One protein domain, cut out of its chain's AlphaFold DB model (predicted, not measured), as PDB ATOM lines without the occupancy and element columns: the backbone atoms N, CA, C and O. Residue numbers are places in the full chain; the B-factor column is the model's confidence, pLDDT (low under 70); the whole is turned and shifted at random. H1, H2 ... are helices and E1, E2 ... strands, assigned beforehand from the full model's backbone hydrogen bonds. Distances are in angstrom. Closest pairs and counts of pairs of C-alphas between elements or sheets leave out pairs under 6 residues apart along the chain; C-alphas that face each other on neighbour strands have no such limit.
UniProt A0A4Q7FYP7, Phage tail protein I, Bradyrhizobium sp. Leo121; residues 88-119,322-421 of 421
ATOM      1  N   GLY A  88     161.234 141.694 195.470       91.75
ATOM      2  CA  GLY A  88     161.928 140.495 194.990       91.75
ATOM      3  C   GLY A  88     161.003 139.384 194.489       91.75
ATOM      4  O   GLY A  88     161.489 138.332 194.090       91.75
ATOM      5  N   THR A  89     159.687 139.601 194.491       94.19
ATOM      6  CA  THR A  89     158.711 138.719 193.837       94.19
ATOM      7  C   THR A  89     158.146 139.383 192.584       94.19
ATOM      8  O   THR A  89     158.181 140.609 192.448       94.19
ATOM      9  N   VAL A  90     157.564 138.580 191.691       94.00
ATOM     10  CA  VAL A  90     156.844 139.070 190.501       94.00
ATOM     11  C   VAL A  90     155.727 140.039 190.898       94.00
ATOM     12  O   VAL A  90     155.556 141.075 190.264       94.00
ATOM     13  N   SER A  91     155.024 139.759 191.997       95.06
ATOM     14  CA  SER A  91     153.963 140.617 192.531       95.06
ATOM     15  C   SER A  91     154.482 141.987 192.967       95.06
ATOM     16  O   SER A  91     153.812 142.989 192.750       95.06
ATOM     17  N   GLY A  92     155.689 142.053 193.541       95.44
ATOM     18  CA  GLY A  92     156.332 143.323 193.885       95.44
ATOM     19  C   GLY A  92     156.702 144.139 192.646       95.44
ATOM     20  O   GLY A  92     156.481 145.345 192.618       95.44
ATOM     21  N   ILE A  93     157.217 143.483 191.601       96.00
ATOM     22  CA  ILE A  93     157.520 144.138 190.319       96.00
ATOM     23  C   ILE A  93     156.239 144.664 189.665       96.00
ATOM     24  O   ILE A  93     156.199 145.828 189.278       96.00
ATOM     25  N   ARG A  94     155.184 143.841 189.607       96.19
ATOM     26  CA  ARG A  94     153.874 144.235 189.074       96.19
ATOM     27  C   ARG A  94     153.315 145.445 189.817       96.19
ATOM     28  O   ARG A  94     153.023 146.446 189.191       96.19
ATOM     29  N   MET A  95     153.313 145.412 191.147       96.06
ATOM     30  CA  MET A  95     152.829 146.522 191.969       96.06
ATOM     31  C   MET A  95     153.572 147.849 191.710       96.06
ATOM     32  O   MET A  95     152.959 148.912 191.748       96.06
ATOM     33  N   ALA A  96     154.883 147.812 191.446       95.69
ATOM     34  CA  ALA A  96     155.646 149.013 191.087       95.69
ATOM     35  C   ALA A  96     155.349 149.512 189.662       95.69
ATOM     36  O   ALA A  96     155.329 150.723 189.430       95.69
ATOM     37  N   LEU A  97     155.142 148.590 188.715       95.06
ATOM     38  CA  LEU A  97     154.748 148.910 187.341       95.06
ATOM     39  C   LEU A  97     153.339 149.508 187.298       95.06
ATOM     40  O   LEU A  97     153.167 150.573 186.709       95.06
ATOM     41  N   ASP A  98     152.387 148.915 188.020       93.62
ATOM     42  CA  ASP A  98     151.009 149.399 188.135       93.62
ATOM     43  C   ASP A  98     150.975 150.827 188.702       93.62
ATOM     44  O   ASP A  98     150.280 151.693 188.178       93.62
ATOM     45  N   ALA A  99     151.806 151.129 189.712       93.12
ATOM     46  CA  ALA A  99     151.939 152.486 190.254       93.12
ATOM     47  C   ALA A  99     152.446 153.509 189.216       93.12
ATOM     48  O   ALA A  99     152.220 154.710 189.357       93.12
ATOM     49  N   SER A 100     153.132 153.045 188.170       90.88
ATOM     50  CA  SER A 100     153.606 153.859 187.045       90.88
ATOM     51  C   SER A 100     152.704 153.762 185.806       90.88
ATOM     52  O   SER A 100     153.059 154.334 184.777       90.88
ATOM     53  N   ASN A 101     151.541 153.106 185.918       90.88
ATOM     54  CA  ASN A 101     150.595 152.808 184.837       90.88
ATOM     55  C   ASN A 101     151.181 151.940 183.706       90.88
ATOM     56  O   ASN A 101     150.879 152.164 182.538       90.88
ATOM     57  N   TYR A 102     152.016 150.959 184.045       92.25
ATOM     58  CA  TYR A 102     152.548 149.973 183.100       92.25
ATOM     59  C   TYR A 102     152.086 148.571 183.463       92.25
ATOM     60  O   TYR A 102     151.849 148.285 184.635       92.25
ATOM     61  N   VAL A 103     152.026 147.680 182.475       90.69
ATOM     62  CA  VAL A 103     151.574 146.299 182.680       90.69
ATOM     63  C   VAL A 103     152.714 145.318 182.444       90.69
ATOM     64  O   VAL A 103     153.478 145.416 181.488       90.69
ATOM     65  N   LEU A 104     152.838 144.349 183.351       91.81
ATOM     66  CA  LEU A 104     153.719 143.201 183.167       91.81
ATOM     67  C   LEU A 104     152.977 142.103 182.398       91.81
ATOM     68  O   LEU A 104     152.231 141.331 183.011       91.81
ATOM     69  N   ASP A 105     153.236 142.015 181.096       88.31
ATOM     70  CA  ASP A 105     152.619 141.043 180.188       88.31
ATOM     71  C   ASP A 105     153.138 139.628 180.428       88.31
ATOM     72  O   ASP A 105     152.381 138.681 180.644       88.31
ATOM     73  N   GLN A 106     154.462 139.479 180.410       87.50
ATOM     74  CA  GLN A 106     155.114 138.184 180.519       87.50
ATOM     75  C   GLN A 106     156.289 138.267 181.479       87.50
ATOM     76  O   GLN A 106     157.021 139.253 181.531       87.50
ATOM     77  N   HIS A 107     156.493 137.196 182.238       90.06
ATOM     78  CA  HIS A 107     157.690 137.016 183.039       90.06
ATOM     79  C   HIS A 107     158.175 135.577 182.919       90.06
ATOM     80  O   HIS A 107     157.386 134.633 182.868       90.06
ATOM     81  N   VAL A 108     159.490 135.412 182.895       87.44
ATOM     82  CA  VAL A 108     160.160 134.116 182.880       87.44
ATOM     83  C   VAL A 108     161.198 134.112 183.996       87.44
ATOM     84  O   VAL A 108     162.041 135.004 184.073       87.44
ATOM     85  N   THR A 109     161.124 133.116 184.882       86.69
ATOM     86  CA  THR A 109     162.034 132.951 186.026       86.69
ATOM     87  C   THR A 109     162.571 131.516 186.106       86.69
ATOM     88  O   THR A 109     161.817 130.579 185.830       86.69
ATOM     89  N   PRO A 110     163.828 131.296 186.534       80.50
ATOM     90  CA  PRO A 110     164.366 129.965 186.796       80.50
ATOM     91  C   PRO A 110     163.708 129.290 188.016       80.50
ATOM     92  O   PRO A 110     163.280 129.987 188.938       80.50
ATOM     93  N   PRO A 111     163.741 127.946 188.110       64.56
ATOM     94  CA  PRO A 111     164.137 127.005 187.066       64.56
ATOM     95  C   PRO A 111     162.967 126.728 186.112       64.56
ATOM     96  O   PRO A 111     161.887 126.339 186.549       64.56
ATOM     97  N   GLN A 112     163.198 126.853 184.806       63.59
ATOM     98  CA  GLN A 112     162.294 126.261 183.825       63.59
ATOM     99  C   GLN A 112     162.751 124.828 183.543       63.59
ATOM    100  O   GLN A 112     163.876 124.593 183.102       63.59
ATOM    101  N   GLY A 113     161.901 123.861 183.882       55.31
ATOM    102  CA  GLY A 113     162.118 122.453 183.567       55.31
ATOM    103  C   GLY A 113     161.593 122.112 182.175       55.31
ATOM    104  O   GLY A 113     160.598 122.676 181.722       55.31
ATOM    105  N   PHE A 114     162.238 121.152 181.511       56.50
ATOM    106  CA  PHE A 114     161.602 120.430 180.414       56.50
ATOM    107  C   PHE A 114     160.802 119.276 180.988       56.50
ATOM    108  O   PHE A 114     161.362 118.397 181.647       56.50
ATOM    109  N   TYR A 115     159.508 119.268 180.703       56.94
ATOM    110  CA  TYR A 115     158.652 118.131 180.983       56.94
ATOM    111  C   TYR A 115     158.271 117.508 179.647       56.94
ATOM    112  O   TYR A 115     157.558 118.113 178.852       56.94
ATOM    113  N   ALA A 116     158.800 116.317 179.378       56.72
ATOM    114  CA  ALA A 116     158.317 115.497 178.281       56.72
ATOM    115  C   ALA A 116     157.047 114.794 178.770       56.72
ATOM    116  O   ALA A 116     157.132 113.882 179.596       56.72
ATOM    117  N   SER A 117     155.886 115.235 178.296       59.50
ATOM    118  CA  SER A 117     154.640 114.497 178.486       59.50
ATOM    119  C   SER A 117     154.360 113.632 177.257       59.50
ATOM    120  O   SER A 117     154.639 114.068 176.140       59.50
ATOM    121  N   PRO A 118     153.805 112.418 177.419       65.25
ATOM    122  CA  PRO A 118     153.215 111.705 176.296       65.25
ATOM    123  C   PRO A 118     152.039 112.499 175.707       65.25
ATOM    124  O   PRO A 118     151.292 113.145 176.453       65.25
ATOM    125  N   ASP A 119     151.875 112.415 174.387       69.62
ATOM    126  CA  ASP A 119     150.699 112.923 173.680       69.62
ATOM    127  C   ASP A 119     149.432 112.163 174.097       69.62
ATOM    128  O   ASP A 119     149.481 111.018 174.564       69.62
ATOM    129  N   MET A 322     150.275 116.512 181.869       49.28
ATOM    130  CA  MET A 322     151.210 117.024 182.879       49.28
ATOM    131  C   MET A 322     152.540 117.388 182.212       49.28
ATOM    132  O   MET A 322     153.463 116.580 182.171       49.28
ATOM    133  N   GLY A 323     152.646 118.617 181.720       52.47
ATOM    134  CA  GLY A 323     153.900 119.200 181.263       52.47
ATOM    135  C   GLY A 323     153.872 119.567 179.793       52.47
ATOM    136  O   GLY A 323     154.046 118.712 178.929       52.47
ATOM    137  N   ILE A 324     153.725 120.862 179.529       53.03
ATOM    138  CA  ILE A 324     153.918 121.423 178.199       53.03
ATOM    139  C   ILE A 324     155.037 122.460 178.313       53.03
ATOM    140  O   ILE A 324     154.820 123.597 178.722       53.03
ATOM    141  N   SER A 325     156.263 122.030 178.016       55.78
ATOM    142  CA  SER A 325     157.400 122.923 177.782       55.78
ATOM    143  C   SER A 325     157.664 122.914 176.278       55.78
ATOM    144  O   SER A 325     158.152 121.918 175.747       55.78
ATOM    145  N   PHE A 326     157.325 123.990 175.568       57.31
ATOM    146  CA  PHE A 326     157.588 124.098 174.127       57.31
ATOM    147  C   PHE A 326     159.067 124.431 173.878       57.31
ATOM    148  O   PHE A 326     159.646 125.231 174.626       57.31
ATOM    149  N   SER A 327     159.681 123.835 172.842       51.94
ATOM    150  CA  SER A 327     161.132 123.940 172.581       51.94
ATOM    151  C   SER A 327     161.623 125.367 172.339       51.94
ATOM    152  O   SER A 327     162.798 125.635 172.564       51.94
ATOM    153  N   ASP A 328     160.724 126.281 171.971       56.00
ATOM    154  CA  ASP A 328     161.071 127.663 171.615       56.00
ATOM    155  C   ASP A 328     160.632 128.683 172.683       56.00
ATOM    156  O   ASP A 328     161.107 129.821 172.714       56.00
ATOM    157  N   ALA A 329     159.763 128.270 173.611       60.81
ATOM    158  CA  ALA A 329     159.279 129.112 174.706       60.81
ATOM    159  C   ALA A 329     160.095 128.927 175.997       60.81
ATOM    160  O   ALA A 329     160.180 129.838 176.819       60.81
ATOM    161  N   THR A 330     160.709 127.753 176.178       66.69
ATOM    162  CA  THR A 330     161.386 127.385 177.428       66.69
ATOM    163  C   THR A 330     162.841 127.858 177.426       66.69
ATOM    164  O   THR A 330     163.624 127.493 176.549       66.69
ATOM    165  N   ARG A 331     163.243 128.652 178.423       71.62
ATOM    166  CA  ARG A 331     164.621 129.151 178.563       71.62
ATOM    167  C   ARG A 331     165.499 128.134 179.285       71.62
ATOM    168  O   ARG A 331     165.410 127.950 180.498       71.62
ATOM    169  N   VAL A 332     166.395 127.494 178.538       74.06
ATOM    170  CA  VAL A 332     167.376 126.541 179.081       74.06
ATOM    171  C   VAL A 332     168.621 127.278 179.548       74.06
ATOM    172  O   VAL A 332     169.178 128.084 178.811       74.06
ATOM    173  N   GLY A 333     169.100 126.969 180.753       78.12
ATOM    174  CA  GLY A 333     170.365 127.522 181.253       78.12
ATOM    175  C   GLY A 333     170.282 128.971 181.739       78.12
ATOM    176  O   GLY A 333     171.317 129.617 181.892       78.12
ATOM    177  N   MET A 334     169.077 129.479 182.010       82.81
ATOM    178  CA  MET A 334     168.887 130.792 182.622       82.81
ATOM    179  C   MET A 334     169.601 130.848 183.993       82.81
ATOM    180  O   MET A 334     169.321 129.998 184.846       82.81
ATOM    181  N   PRO A 335     170.529 131.801 184.228       86.44
ATOM    182  CA  PRO A 335     171.257 131.879 185.492       86.44
ATOM    183  C   PRO A 335     170.326 132.098 186.689       86.44
ATOM    184  O   PRO A 335     169.291 132.756 186.578       86.44
ATOM    185  N   SER A 336     170.713 131.581 187.858       88.19
ATOM    186  CA  SER A 336     170.009 131.869 189.111       88.19
ATOM    187  C   SER A 336     169.956 133.373 189.371       88.19
ATOM    188  O   SER A 336     170.932 134.076 189.117       88.19
ATOM    189  N   TYR A 337     168.846 133.836 189.952       90.06
ATOM    190  CA  TYR A 337     168.589 135.258 190.212       90.06
ATOM    191  C   TYR A 337     168.479 136.111 188.941       90.06
ATOM    192  O   TYR A 337     168.697 137.314 189.001       90.06
ATOM    193  N   THR A 338     168.118 135.519 187.802       90.62
ATOM    194  CA  THR A 338     167.783 136.262 186.580       90.62
ATOM    195  C   THR A 338     166.286 136.161 186.307       90.62
ATOM    196  O   THR A 338     165.697 135.111 186.539       90.62
ATOM    197  N   ALA A 339     165.667 137.223 185.803       92.38
ATOM    198  CA  ALA A 339     164.300 137.215 185.286       92.38
ATOM    199  C   ALA A 339     164.263 137.900 183.915       92.38
ATOM    200  O   ALA A 339     164.945 138.903 183.724       92.38
ATOM    201  N   GLU A 340     163.476 137.376 182.981       92.19
ATOM    202  CA  GLU A 340     163.139 138.037 181.714       92.19
ATOM    203  C   GLU A 340     161.720 138.589 181.846       92.19
ATOM    204  O   GLU A 340     160.813 137.857 182.245       92.19
ATOM    205  N   LEU A 341     161.538 139.876 181.567       93.31
ATOM    206  CA  LEU A 341     160.277 140.594 181.723       93.31
ATOM    207  C   LEU A 341     159.878 141.223 180.385       93.31
ATOM    208  O   LEU A 341     160.694 141.901 179.761       93.31
ATOM    209  N   MET A 342     158.624 141.026 179.982       91.38
ATOM    210  CA  MET A 342     157.968 141.777 178.912       91.38
ATOM    211  C   MET A 342     157.033 142.790 179.559       91.38
ATOM    212  O   MET A 342     156.145 142.402 180.323       91.38
ATOM    213  N   VAL A 343     157.255 144.071 179.282       90.50
ATOM    214  CA  VAL A 343     156.483 145.165 179.878       90.50
ATOM    215  C   VAL A 343     155.818 145.971 178.777       90.50
ATOM    216  O   VAL A 343     156.490 146.413 177.847       90.50
ATOM    217  N   ASP A 344     154.513 146.170 178.919       89.56
ATOM    218  CA  ASP A 344     153.734 147.060 178.072       89.56
ATOM    219  C   ASP A 344     153.788 148.483 178.640       89.56
ATOM    220  O   ASP A 344     153.464 148.726 179.810       89.56
ATOM    221  N   LEU A 345     154.252 149.417 177.810       86.88
ATOM    222  CA  LEU A 345     154.400 150.826 178.164       86.88
ATOM    223  C   LEU A 345     153.179 151.667 177.773       86.88
ATOM    224  O   LEU A 345     153.139 152.842 178.142       86.88
ATOM    225  N   PHE A 346     152.220 151.093 177.031       80.06
ATOM    226  CA  PHE A 346     151.122 151.809 176.369       80.06
ATOM    227  C   PHE A 346     151.600 152.996 175.522       80.06
ATOM    228  O   PHE A 346     150.957 154.042 175.460       80.06
ATOM    229  N   THR A 347     152.767 152.853 174.893       74.81
ATOM    230  CA  THR A 347     153.320 153.854 173.981       74.81
ATOM    231  C   THR A 347     153.199 153.357 172.553       74.81
ATOM    232  O   THR A 347     153.627 152.244 172.247       74.81
ATOM    233  N   SER A 348     152.683 154.193 171.662       66.38
ATOM    234  CA  SER A 348     152.840 153.996 170.227       66.38
ATOM    235  C   SER A 348     154.247 154.422 169.817       66.38
ATOM    236  O   SER A 348     154.678 155.525 170.164       66.38
ATOM    237  N   GLU A 349     154.953 153.595 169.046       60.31
ATOM    238  CA  GLU A 349     156.068 154.142 168.276       60.31
ATOM    239  C   GLU A 349     155.506 155.207 167.327       60.31
ATOM    240  O   GLU A 349     154.483 154.958 166.674       60.31
ATOM    241  N   PRO A 350     156.133 156.393 167.232       56.66
ATOM    242  CA  PRO A 350     155.806 157.304 166.150       56.66
ATOM    243  C   PRO A 350     155.984 156.537 164.837       56.66
ATOM    244  O   PRO A 350     156.971 155.816 164.679       56.66
ATOM    245  N   LEU A 351     155.001 156.646 163.929       52.72
ATOM    246  CA  LEU A 351     154.997 155.975 162.622       52.72
ATOM    247  C   LEU A 351     156.412 155.944 162.034       52.72
ATOM    248  O   LEU A 351     157.060 156.995 162.069       52.72
ATOM    249  N   PRO A 352     156.879 154.797 161.487       49.00
ATOM    250  CA  PRO A 352     158.247 154.650 161.014       49.00
ATOM    251  C   PRO A 352     158.560 155.828 160.109       49.00
ATOM    252  O   PRO A 352     157.970 155.985 159.033       49.00
ATOM    253  N   VAL A 353     159.424 156.703 160.622       48.03
ATOM    254  CA  VAL A 353     159.831 157.921 159.945       48.03
ATOM    255  C   VAL A 353     160.335 157.457 158.592       48.03
ATOM    256  O   VAL A 353     161.212 156.595 158.524       48.03
ATOM    257  N   GLN A 354     159.697 157.936 157.523       43.16
ATOM    258  CA  GLN A 354     160.093 157.583 156.169       43.16
ATOM    259  C   GLN A 354     161.609 157.734 156.076       43.16
ATOM    260  O   GLN A 354     162.135 158.801 156.396       43.16
ATOM    261  N   PHE A 355     162.301 156.666 155.674       44.00
ATOM    262  CA  PHE A 355     163.692 156.761 155.257       44.00
ATOM    263  C   PHE A 355     163.738 157.798 154.136       44.00
ATOM    264  O   PHE A 355     163.374 157.510 152.995       44.00
ATOM    265  N   ILE A 356     164.129 159.027 154.461       46.62
ATOM    266  CA  ILE A 356     164.528 159.994 153.451       46.62
ATOM    267  C   ILE A 356     165.954 159.591 153.096       46.62
ATOM    268  O   ILE A 356     166.919 160.068 153.690       46.62
ATOM    269  N   GLU A 357     166.082 158.626 152.185       43.09
ATOM    270  CA  GLU A 357     167.364 158.371 151.543       43.09
ATOM    271  C   GLU A 357     167.844 159.660 150.856       43.09
ATOM    272  O   GLU A 357     167.074 160.380 150.219       43.09
ATOM    273  N   GLU A 358     169.143 159.920 151.015       46.75
ATOM    274  CA  GLU A 358     169.926 160.988 150.385       46.75
ATOM    275  C   GLU A 358     169.635 162.432 150.838       46.75
ATOM    276  O   GLU A 358     169.220 163.293 150.062       46.75
ATOM    277  N   THR A 359     170.032 162.773 152.068       46.56
ATOM    278  CA  THR A 359     170.614 164.108 152.298       46.56
ATOM    279  C   THR A 359     172.006 163.968 152.917       46.56
ATOM    280  O   THR A 359     172.209 163.187 153.839       46.56
ATOM    281  N   GLU A 360     172.992 164.701 152.384       42.97
ATOM    282  CA  GLU A 360     174.425 164.671 152.758       42.97
ATOM    283  C   GLU A 360     174.730 165.118 154.211       42.97
ATOM    284  O   GLU A 360     175.878 165.410 154.552       42.97
ATOM    285  N   VAL A 361     173.732 165.193 155.094       44.16
ATOM    286  CA  VAL A 361     173.870 165.740 156.450       44.16
ATOM    287  C   VAL A 361     173.474 164.699 157.496       44.16
ATOM    288  O   VAL A 361     172.538 164.894 158.256       44.16
ATOM    289  N   GLY A 362     174.250 163.614 157.555       45.03
ATOM    290  CA  GLY A 362     174.300 162.697 158.695       45.03
ATOM    291  C   GLY A 362     173.135 161.708 158.805       45.03
ATOM    292  O   GLY A 362     171.978 162.033 158.578       45.03
ATOM    293  N   GLU A 363     173.469 160.481 159.195       45.88
ATOM    294  CA  GLU A 363     172.519 159.459 159.637       45.88
ATOM    295  C   GLU A 363     171.840 159.938 160.933       45.88
ATOM    296  O   GLU A 363     172.323 159.691 162.034       45.88
ATOM    297  N   GLY A 364     170.766 160.711 160.807       45.72
ATOM    298  CA  GLY A 364     169.946 161.156 161.926       45.72
ATOM    299  C   GLY A 364     168.497 160.780 161.671       45.72
ATOM    300  O   GLY A 364     167.911 161.204 160.677       45.72
ATOM    301  N   PHE A 365     167.909 159.993 162.570       49.72
ATOM    302  CA  PHE A 365     166.455 159.911 162.670       49.72
ATOM    303  C   PHE A 365     165.920 161.333 162.908       49.72
ATOM    304  O   PHE A 365     166.484 162.087 163.697       49.72
ATOM    305  N   ALA A 366     164.871 161.743 162.189       54.16
ATOM    306  CA  ALA A 366     164.396 163.133 162.204       54.16
ATOM    307  C   ALA A 366     163.665 163.540 163.505       54.16
ATOM    308  O   ALA A 366     163.191 164.671 163.609       54.16
ATOM    309  N   ILE A 367     163.542 162.627 164.471       58.78
ATOM    310  CA  ILE A 367     162.853 162.825 165.747       58.78
ATOM    311  C   ILE A 367     163.732 162.203 166.836       58.78
ATOM    312  O   ILE A 367     164.144 161.052 166.700       58.78
ATOM    313  N   ASP A 368     164.021 162.970 167.888       64.06
ATOM    314  CA  ASP A 368     164.668 162.439 169.088       64.06
ATOM    315  C   ASP A 368     163.737 161.400 169.730       64.06
ATOM    316  O   ASP A 368     162.573 161.692 170.011       64.06
ATOM    317  N   GLU A 369     164.236 160.185 169.954       69.19
ATOM    318  CA  GLU A 369     163.522 159.183 170.749       69.19
ATOM    319  C   GLU A 369     163.294 159.733 172.167       69.19
ATOM    320  O   GLU A 369     164.219 160.266 172.782       69.19
ATOM    321  N   ASP A 370     162.075 159.600 172.699       79.75
ATOM    322  CA  ASP A 370     161.768 159.931 174.095       79.75
ATOM    323  C   ASP A 370     161.842 158.661 174.968       79.75
ATOM    324  O   ASP A 370     160.866 157.908 175.060       79.75
ATOM    325  N   PRO A 371     162.974 158.393 175.652       86.06
ATOM    326  CA  PRO A 371     163.120 157.208 176.492       86.06
ATOM    327  C   PRO A 371     162.391 157.338 177.835       86.06
ATOM    328  O   PRO A 371     162.470 156.421 178.651       86.06
ATOM    329  N   THR A 372     161.679 158.440 178.107       88.25
ATOM    330  CA  THR A 372     161.101 158.722 179.432       88.25
ATOM    331  C   THR A 372     160.210 157.586 179.936       88.25
ATOM    332  O   THR A 372     160.235 157.254 181.128       88.25
ATOM    333  N   HIS A 373     159.440 156.951 179.046       88.94
ATOM    334  CA  HIS A 373     158.585 155.823 179.414       88.94
ATOM    335  C   HIS A 373     159.393 154.578 179.795       88.94
ATOM    336  O   HIS A 373     159.132 153.980 180.847       88.94
ATOM    337  N   ILE A 374     160.417 154.255 178.999       91.38
ATOM    338  CA  ILE A 374     161.356 153.155 179.247       91.38
ATOM    339  C   ILE A 374     162.076 153.373 180.581       91.38
ATOM    340  O   ILE A 374     162.059 152.500 181.448       91.38
ATOM    341  N   ASP A 375     162.635 154.562 180.802       93.00
ATOM    342  CA  ASP A 375     163.375 154.896 182.020       93.00
ATOM    343  C   ASP A 375     162.497 154.813 183.271       93.00
ATOM    344  O   ASP A 375     162.932 154.339 184.326       93.00
ATOM    345  N   ARG A 376     161.234 155.242 183.177       93.38
ATOM    346  CA  ARG A 376     160.266 155.117 184.273       93.38
ATOM    347  C   ARG A 376     159.952 153.649 184.573       93.38
ATOM    348  O   ARG A 376     159.979 153.256 185.739       93.38
ATOM    349  N   ALA A 377     159.724 152.823 183.551       94.25
ATOM    350  CA  ALA A 377     159.476 151.393 183.734       94.25
ATOM    351  C   ALA A 377     160.690 150.680 184.349       94.25
ATOM    352  O   ALA A 377     160.550 149.915 185.305       94.25
ATOM    353  N   LEU A 378     161.904 150.987 183.885       95.25
ATOM    354  CA  LEU A 378     163.138 150.440 184.453       95.25
ATOM    355  C   LEU A 378     163.347 150.871 185.910       95.25
ATOM    356  O   LEU A 378     163.779 150.058 186.732       95.25
ATOM    357  N   ARG A 379     163.010 152.117 186.277       95.62
ATOM    358  CA  ARG A 379     163.018 152.573 187.680       95.62
ATOM    359  C   ARG A 379     162.008 151.808 188.536       95.62
ATOM    360  O   ARG A 379     162.369 151.379 189.635       95.62
ATOM    361  N   ALA A 380     160.801 151.562 188.030       95.56
ATOM    362  CA  ALA A 380     159.790 150.757 188.717       95.56
ATOM    363  C   ALA A 380     160.254 149.304 188.934       95.56
ATOM    364  O   ALA A 380     160.207 148.790 190.055       95.56
ATOM    365  N   ILE A 381     160.810 148.665 187.902       96.06
ATOM    366  CA  ILE A 381     161.367 147.305 187.989       96.06
ATOM    367  C   ILE A 381     162.526 147.257 188.988       96.06
ATOM    368  O   ILE A 381     162.595 146.351 189.819       96.06
ATOM    369  N   ASN A 382     163.415 148.252 188.962       95.81
ATOM    370  CA  ASN A 382     164.521 148.353 189.911       95.81
ATOM    371  C   ASN A 382     164.051 148.532 191.360       95.81
ATOM    372  O   ASN A 382     164.686 147.995 192.267       95.81
ATOM    373  N   ALA A 383     162.946 149.243 191.589       95.25
ATOM    374  CA  ALA A 383     162.343 149.359 192.912       95.25
ATOM    375  C   ALA A 383     161.738 148.025 193.390       95.25
ATOM    376  O   ALA A 383     161.854 147.687 194.571       95.25
ATOM    377  N   GLY A 384     161.099 147.274 192.484       94.62
ATOM    378  CA  GLY A 384     160.405 146.020 192.792       94.62
ATOM    379  C   GLY A 384     161.309 144.789 192.912       94.62
ATOM    380  O   GLY A 384     160.993 143.874 193.679       94.62
ATOM    381  N   LYS A 385     162.439 144.742 192.194       95.06
ATOM    382  CA  LYS A 385     163.358 143.590 192.198       95.06
ATOM    383  C   LYS A 385     164.192 143.507 193.479       95.06
ATOM    384  O   LYS A 385     164.435 144.505 194.161       95.06
ATOM    385  N   ALA A 386     164.708 142.319 193.803       93.56
ATOM    386  CA  ALA A 386     165.728 142.224 194.841       93.56
ATOM    387  C   ALA A 386     167.072 142.754 194.313       93.56
ATOM    388  O   ALA A 386     167.402 142.634 193.134       93.56
ATOM    389  N   LEU A 387     167.902 143.293 195.209       91.38
ATOM    390  CA  LEU A 387     169.246 143.784 194.865       91.38
ATOM    391  C   LEU A 387     170.143 142.708 194.233       91.38
ATOM    392  O   LEU A 387     170.998 143.041 193.421       91.38
ATOM    393  N   ARG A 388     169.936 141.437 194.594       92.75
ATOM    394  CA  ARG A 388     170.681 140.295 194.045       92.75
ATOM    395  C   ARG A 388     170.213 139.874 192.647       92.75
ATOM    396  O   ARG A 388     170.949 139.160 191.979       92.75
ATOM    397  N   ASP A 389     168.999 140.262 192.254       93.44
ATOM    398  CA  ASP A 389     168.368 139.770 191.034       93.44
ATOM    399  C   ASP A 389     168.733 140.659 189.833       93.44
ATOM    400  O   ASP A 389     168.825 141.888 189.939       93.44
ATOM    401  N   THR A 390     168.901 140.034 188.673       94.19
ATOM    402  CA  THR A 390     169.111 140.669 187.370       94.19
ATOM    403  C   THR A 390     167.822 140.552 186.566       94.19
ATOM    404  O   THR A 390     167.386 139.449 186.256       94.19
ATOM    405  N   ALA A 391     167.197 141.680 186.235       93.38
ATOM    406  CA  ALA A 391     166.009 141.709 185.385       93.38
ATOM    407  C   ALA A 391     166.420 142.138 183.972       93.38
ATOM    408  O   ALA A 391     166.942 143.237 183.791       93.38
ATOM    409  N   LEU A 392     166.210 141.262 182.996       92.56
ATOM    410  CA  LEU A 392     166.332 141.547 181.574       92.56
ATOM    411  C   LEU A 392     164.955 141.979 181.086       92.56
ATOM    412  O   LEU A 392     163.995 141.222 181.199       92.56
ATOM    413  N   VAL A 393     164.847 143.205 180.594       91.06
ATOM    414  CA  VAL A 393     163.562 143.795 180.213       91.06
ATOM    415  C   VAL A 393     163.541 143.948 178.706       91.06
ATOM    416  O   VAL A 393     164.471 144.507 178.131       91.06
ATOM    417  N   THR A 394     162.505 143.410 178.078       87.88
ATOM    418  CA  THR A 394     162.228 143.603 176.658       87.88
ATOM    419  C   THR A 394     160.949 144.413 176.526       87.88
ATOM    420  O   THR A 394     159.981 144.180 177.249       87.88
ATOM    421  N   PHE A 395     160.969 145.357 175.595       83.94
ATOM    422  CA  PHE A 395     159.804 146.112 175.161       83.94
ATOM    423  C   PHE A 395     159.554 145.678 173.721       83.94
ATOM    424  O   PHE A 395     160.444 145.808 172.879       83.94
ATOM    425  N   ALA A 396     158.409 145.060 173.455       70.19
ATOM    426  CA  ALA A 396     158.057 144.611 172.116       70.19
ATOM    427  C   ALA A 396     156.974 145.521 171.548       70.19
ATOM    428  O   ALA A 396     155.943 145.735 172.181       70.19
ATOM    429  N   VAL A 397     157.200 146.015 170.333       69.69
ATOM    430  CA  VAL A 397     156.183 146.745 169.580       69.69
ATOM    431  C   VAL A 397     155.119 145.744 169.147       69.69
ATOM    432  O   VAL A 397     155.394 144.817 168.378       69.69
ATOM    433  N   LYS A 398     153.899 145.903 169.657       67.56
ATOM    434  CA  LYS A 398     152.749 145.134 169.182       67.56
ATOM    435  C   LYS A 398     152.224 145.792 167.910       67.56
ATOM    436  O   LYS A 398     152.061 147.010 167.853       67.56
ATOM    437  N   ARG A 399     151.956 144.989 166.875       70.75
ATOM    438  CA  ARG A 399     151.192 145.480 165.723       70.75
ATOM    439  C   ARG A 399     149.741 145.714 166.160       70.75
ATOM    440  O   ARG A 399     149.243 144.899 166.940       70.75
ATOM    441  N   PRO A 400     149.057 146.748 165.643       71.31
ATOM    442  CA  PRO A 400     147.624 146.890 165.850       71.31
ATOM    443  C   PRO A 400     146.884 145.623 165.416       71.31
ATOM    444  O   PRO A 400     147.265 144.969 164.435       71.31
ATOM    445  N   VAL A 401     145.829 145.296 166.154       69.75
ATOM    446  CA  VAL A 401     144.898 144.213 165.854       69.75
ATOM    447  C   VAL A 401     144.257 144.499 164.500       69.75
ATOM    448  O   VAL A 401     143.627 145.536 164.287       69.75
ATOM    449  N   ALA A 402     144.451 143.583 163.559       73.31
ATOM    450  CA  ALA A 402     143.892 143.650 162.222       73.31
ATOM    451  C   ALA A 402     142.624 142.795 162.122       73.31
ATOM    452  O   ALA A 402     142.401 141.855 162.884       73.31
ATOM    453  N   MET A 403     141.788 143.099 161.130       62.47
ATOM    454  CA  MET A 403     140.617 142.280 160.828       62.47
ATOM    455  C   MET A 403     141.057 140.843 160.493       62.47
ATOM    456  O   MET A 403     141.834 140.638 159.563       62.47
ATOM    457  N   GLY A 404     140.558 139.868 161.257       69.75
ATOM    458  CA  GLY A 404     140.945 138.454 161.160       69.75
ATOM    459  C   GLY A 404     141.889 137.973 162.268       69.75
ATOM    460  O   GLY A 404     142.104 136.769 162.382       69.75
ATOM    461  N   ASP A 405     142.417 138.874 163.103       67.56
ATOM    462  CA  ASP A 405     143.158 138.485 164.304       67.56
ATOM    463  C   ASP A 405     142.216 137.942 165.391       67.56
ATOM    464  O   ASP A 405     141.060 138.356 165.513       67.56
ATOM    465  N   TYR A 406     142.723 137.004 166.196       71.81
ATOM    466  CA  TYR A 406     142.002 136.470 167.350       71.81
ATOM    467  C   TYR A 406     141.872 137.544 168.436       71.81
ATOM    468  O   TYR A 406     142.878 138.085 168.898       71.81
ATOM    469  N   LEU A 407     140.638 137.833 168.849       73.88
ATOM    470  CA  LEU A 407     140.334 138.790 169.911       73.88
ATOM    471  C   LEU A 407     140.240 138.047 171.241       73.88
ATOM    472  O   LEU A 407     139.472 137.096 171.366       73.88
ATOM    473  N   ALA A 408     141.013 138.486 172.227       73.62
ATOM    474  CA  ALA A 408     140.879 138.013 173.597       73.62
ATOM    475  C   ALA A 408     139.904 138.916 174.367       73.62
ATOM    476  O   ALA A 408     139.699 140.071 174.000       73.62
ATOM    477  N   ASP A 409     139.379 138.438 175.498       65.06
ATOM    478  CA  ASP A 409     138.517 139.237 176.390       65.06
ATOM    479  C   ASP A 409     139.212 140.504 176.923       65.06
ATOM    480  O   ASP A 409     138.566 141.441 177.389       65.06
ATOM    481  N   THR A 410     140.544 140.543 176.855       60.03
ATOM    482  CA  THR A 410     141.371 141.692 177.236       60.03
ATOM    483  C   THR A 410     141.662 142.649 176.080       60.03
ATOM    484  O   THR A 410     142.320 143.658 176.315       60.03
ATOM    485  N   THR A 411     141.238 142.346 174.847       66.12
ATOM    486  CA  THR A 411     141.494 143.199 173.679       66.12
ATOM    487  C   THR A 411     140.651 144.472 173.769       66.12
ATOM    488  O   THR A 411     139.423 144.438 173.678       66.12
ATOM    489  N   ALA A 412     141.314 145.611 173.949       68.50
ATOM    490  CA  ALA A 412     140.686 146.918 174.080       68.50
ATOM    491  C   ALA A 412     140.557 147.615 172.719       68.50
ATOM    492  O   ALA A 412     141.273 147.316 171.768       68.50
ATOM    493  N   ALA A 413     139.665 148.607 172.620       64.00
ATOM    494  CA  ALA A 413     139.502 149.410 171.400       64.00
ATOM    495  C   ALA A 413     140.804 150.118 170.966       64.00
ATOM    496  O   ALA A 413     141.017 150.333 169.775       64.00
ATOM    497  N   THR A 414     141.680 150.437 171.920       60.53
ATOM    498  CA  THR A 414     143.015 151.006 171.686       60.53
ATOM    499  C   THR A 414     143.951 150.050 170.952       60.53
ATOM    500  O   THR A 414     144.854 150.505 170.265       60.53
ATOM    501  N   ASP A 415     143.710 148.740 171.011       65.88
ATOM    502  CA  ASP A 415     144.552 147.750 170.332       65.88
ATOM    503  C   ASP A 415     144.293 147.713 168.817       65.88
ATOM    504  O   ASP A 415     145.105 147.190 168.058       65.88
ATOM    505  N   TRP A 416     143.168 148.273 168.354       59.94
ATOM    506  CA  TRP A 416     142.755 148.290 166.944       59.94
ATOM    507  C   TRP A 416     143.320 149.464 166.149       59.94
ATOM    508  O   TRP A 416     143.369 149.422 164.919       59.94
ATOM    509  N   VAL A 417     143.687 150.542 166.834       55.72
ATOM    510  CA  VAL A 417     144.062 151.805 166.205       55.72
ATOM    511  C   VAL A 417     145.492 152.096 166.623       55.72
ATOM    512  O   VAL A 417     145.755 152.291 167.802       55.72
ATOM    513  N   ALA A 418     146.427 152.133 165.669       54.91
ATOM    514  CA  ALA A 418     147.699 152.804 165.928       54.91
ATOM    515  C   ALA A 418     147.343 154.244 166.295       54.91
ATOM    516  O   ALA A 418     146.768 154.920 165.441       54.91
ATOM    517  N   ASP A 419     147.583 154.663 167.541       47.62
ATOM    518  CA  ASP A 419     147.242 156.007 168.008       47.62
ATOM    519  C   ASP A 419     147.720 157.026 166.969       47.62
ATOM    520  O   ASP A 419     148.915 157.204 166.731       47.62
ATOM    521  N   ILE A 420     146.758 157.635 166.269       36.91
ATOM    522  CA  ILE A 420     147.024 158.677 165.284       36.91
ATOM    523  C   ILE A 420     147.151 159.966 166.094       36.91
ATOM    524  O   ILE A 420     146.187 160.727 166.205       36.91
ATOM    525  N   LEU A 421     148.309 160.168 166.717       37.03
ATOM    526  CA  LEU A 421     148.715 161.458 167.271       37.03
ATOM    527  C   LEU A 421     149.807 162.083 166.410       37.03
ATOM    528  O   LEU A 421     150.837 161.414 166.172       37.03
TER     529      LEU A 421
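This is residues 88 to 119 and 322 to 421 of the 421 residues of the protein "Phage tail protein I" of Bradyrhizobium sp. Leo121 (UniProt A0A4Q7FYP7). There is little regular structure: a small sheet of E1, E2 and E3 with H1 and H2 over one face, two layers, and long loops leading away, of which residues 357 to 364 stick out. The printed part has 132 residues, 45 in named elements, class mixed, ordered H1 E1 E2 H2 E3 H3. The mixed sheet runs E1 E2 E3. The whole is loose, radius of gyration of the C-alphas 18.8 A, spanning 57 by 41 by 32 A.

H1, residues 90 to 99, is on the sheet at a height of 9.7 A. E1, residues 103 to 108, is antiparallel to E2, residues 338 to 344; N 342 and O 106, 2.8 A, are within hydrogen-bond range. H2, residues 372 to 384, touches H1, closest C-alphas Ile 93 and Gly 384, 4.2 A. E3, residues 390 to 394, is parallel to E2; N 339 and O 390, 2.8 A, are within range. E2, H2 and E3 form a strand-helix-strand unit, parallel strands joined through a helix, crossover right-handed. H3, residues 413 to 416, is not on the sheet. H1 and H2 have every O i to N i+4 pair within range; H3 is too short for one.

H1 begins at (156.844, 139.070, 190.501); H3 ends at C-alpha 416, (142.755, 148.290, 166.944). E2 measures 19.7 A, H2 18.4 A.

Residues 120 to 321 are cut out; C-alphas 119 and 322 are 10.1 A apart. Links E2 to H2 and E3 to H3 are long. Confidence is under 70 in 59 residues, among them 348 to 369.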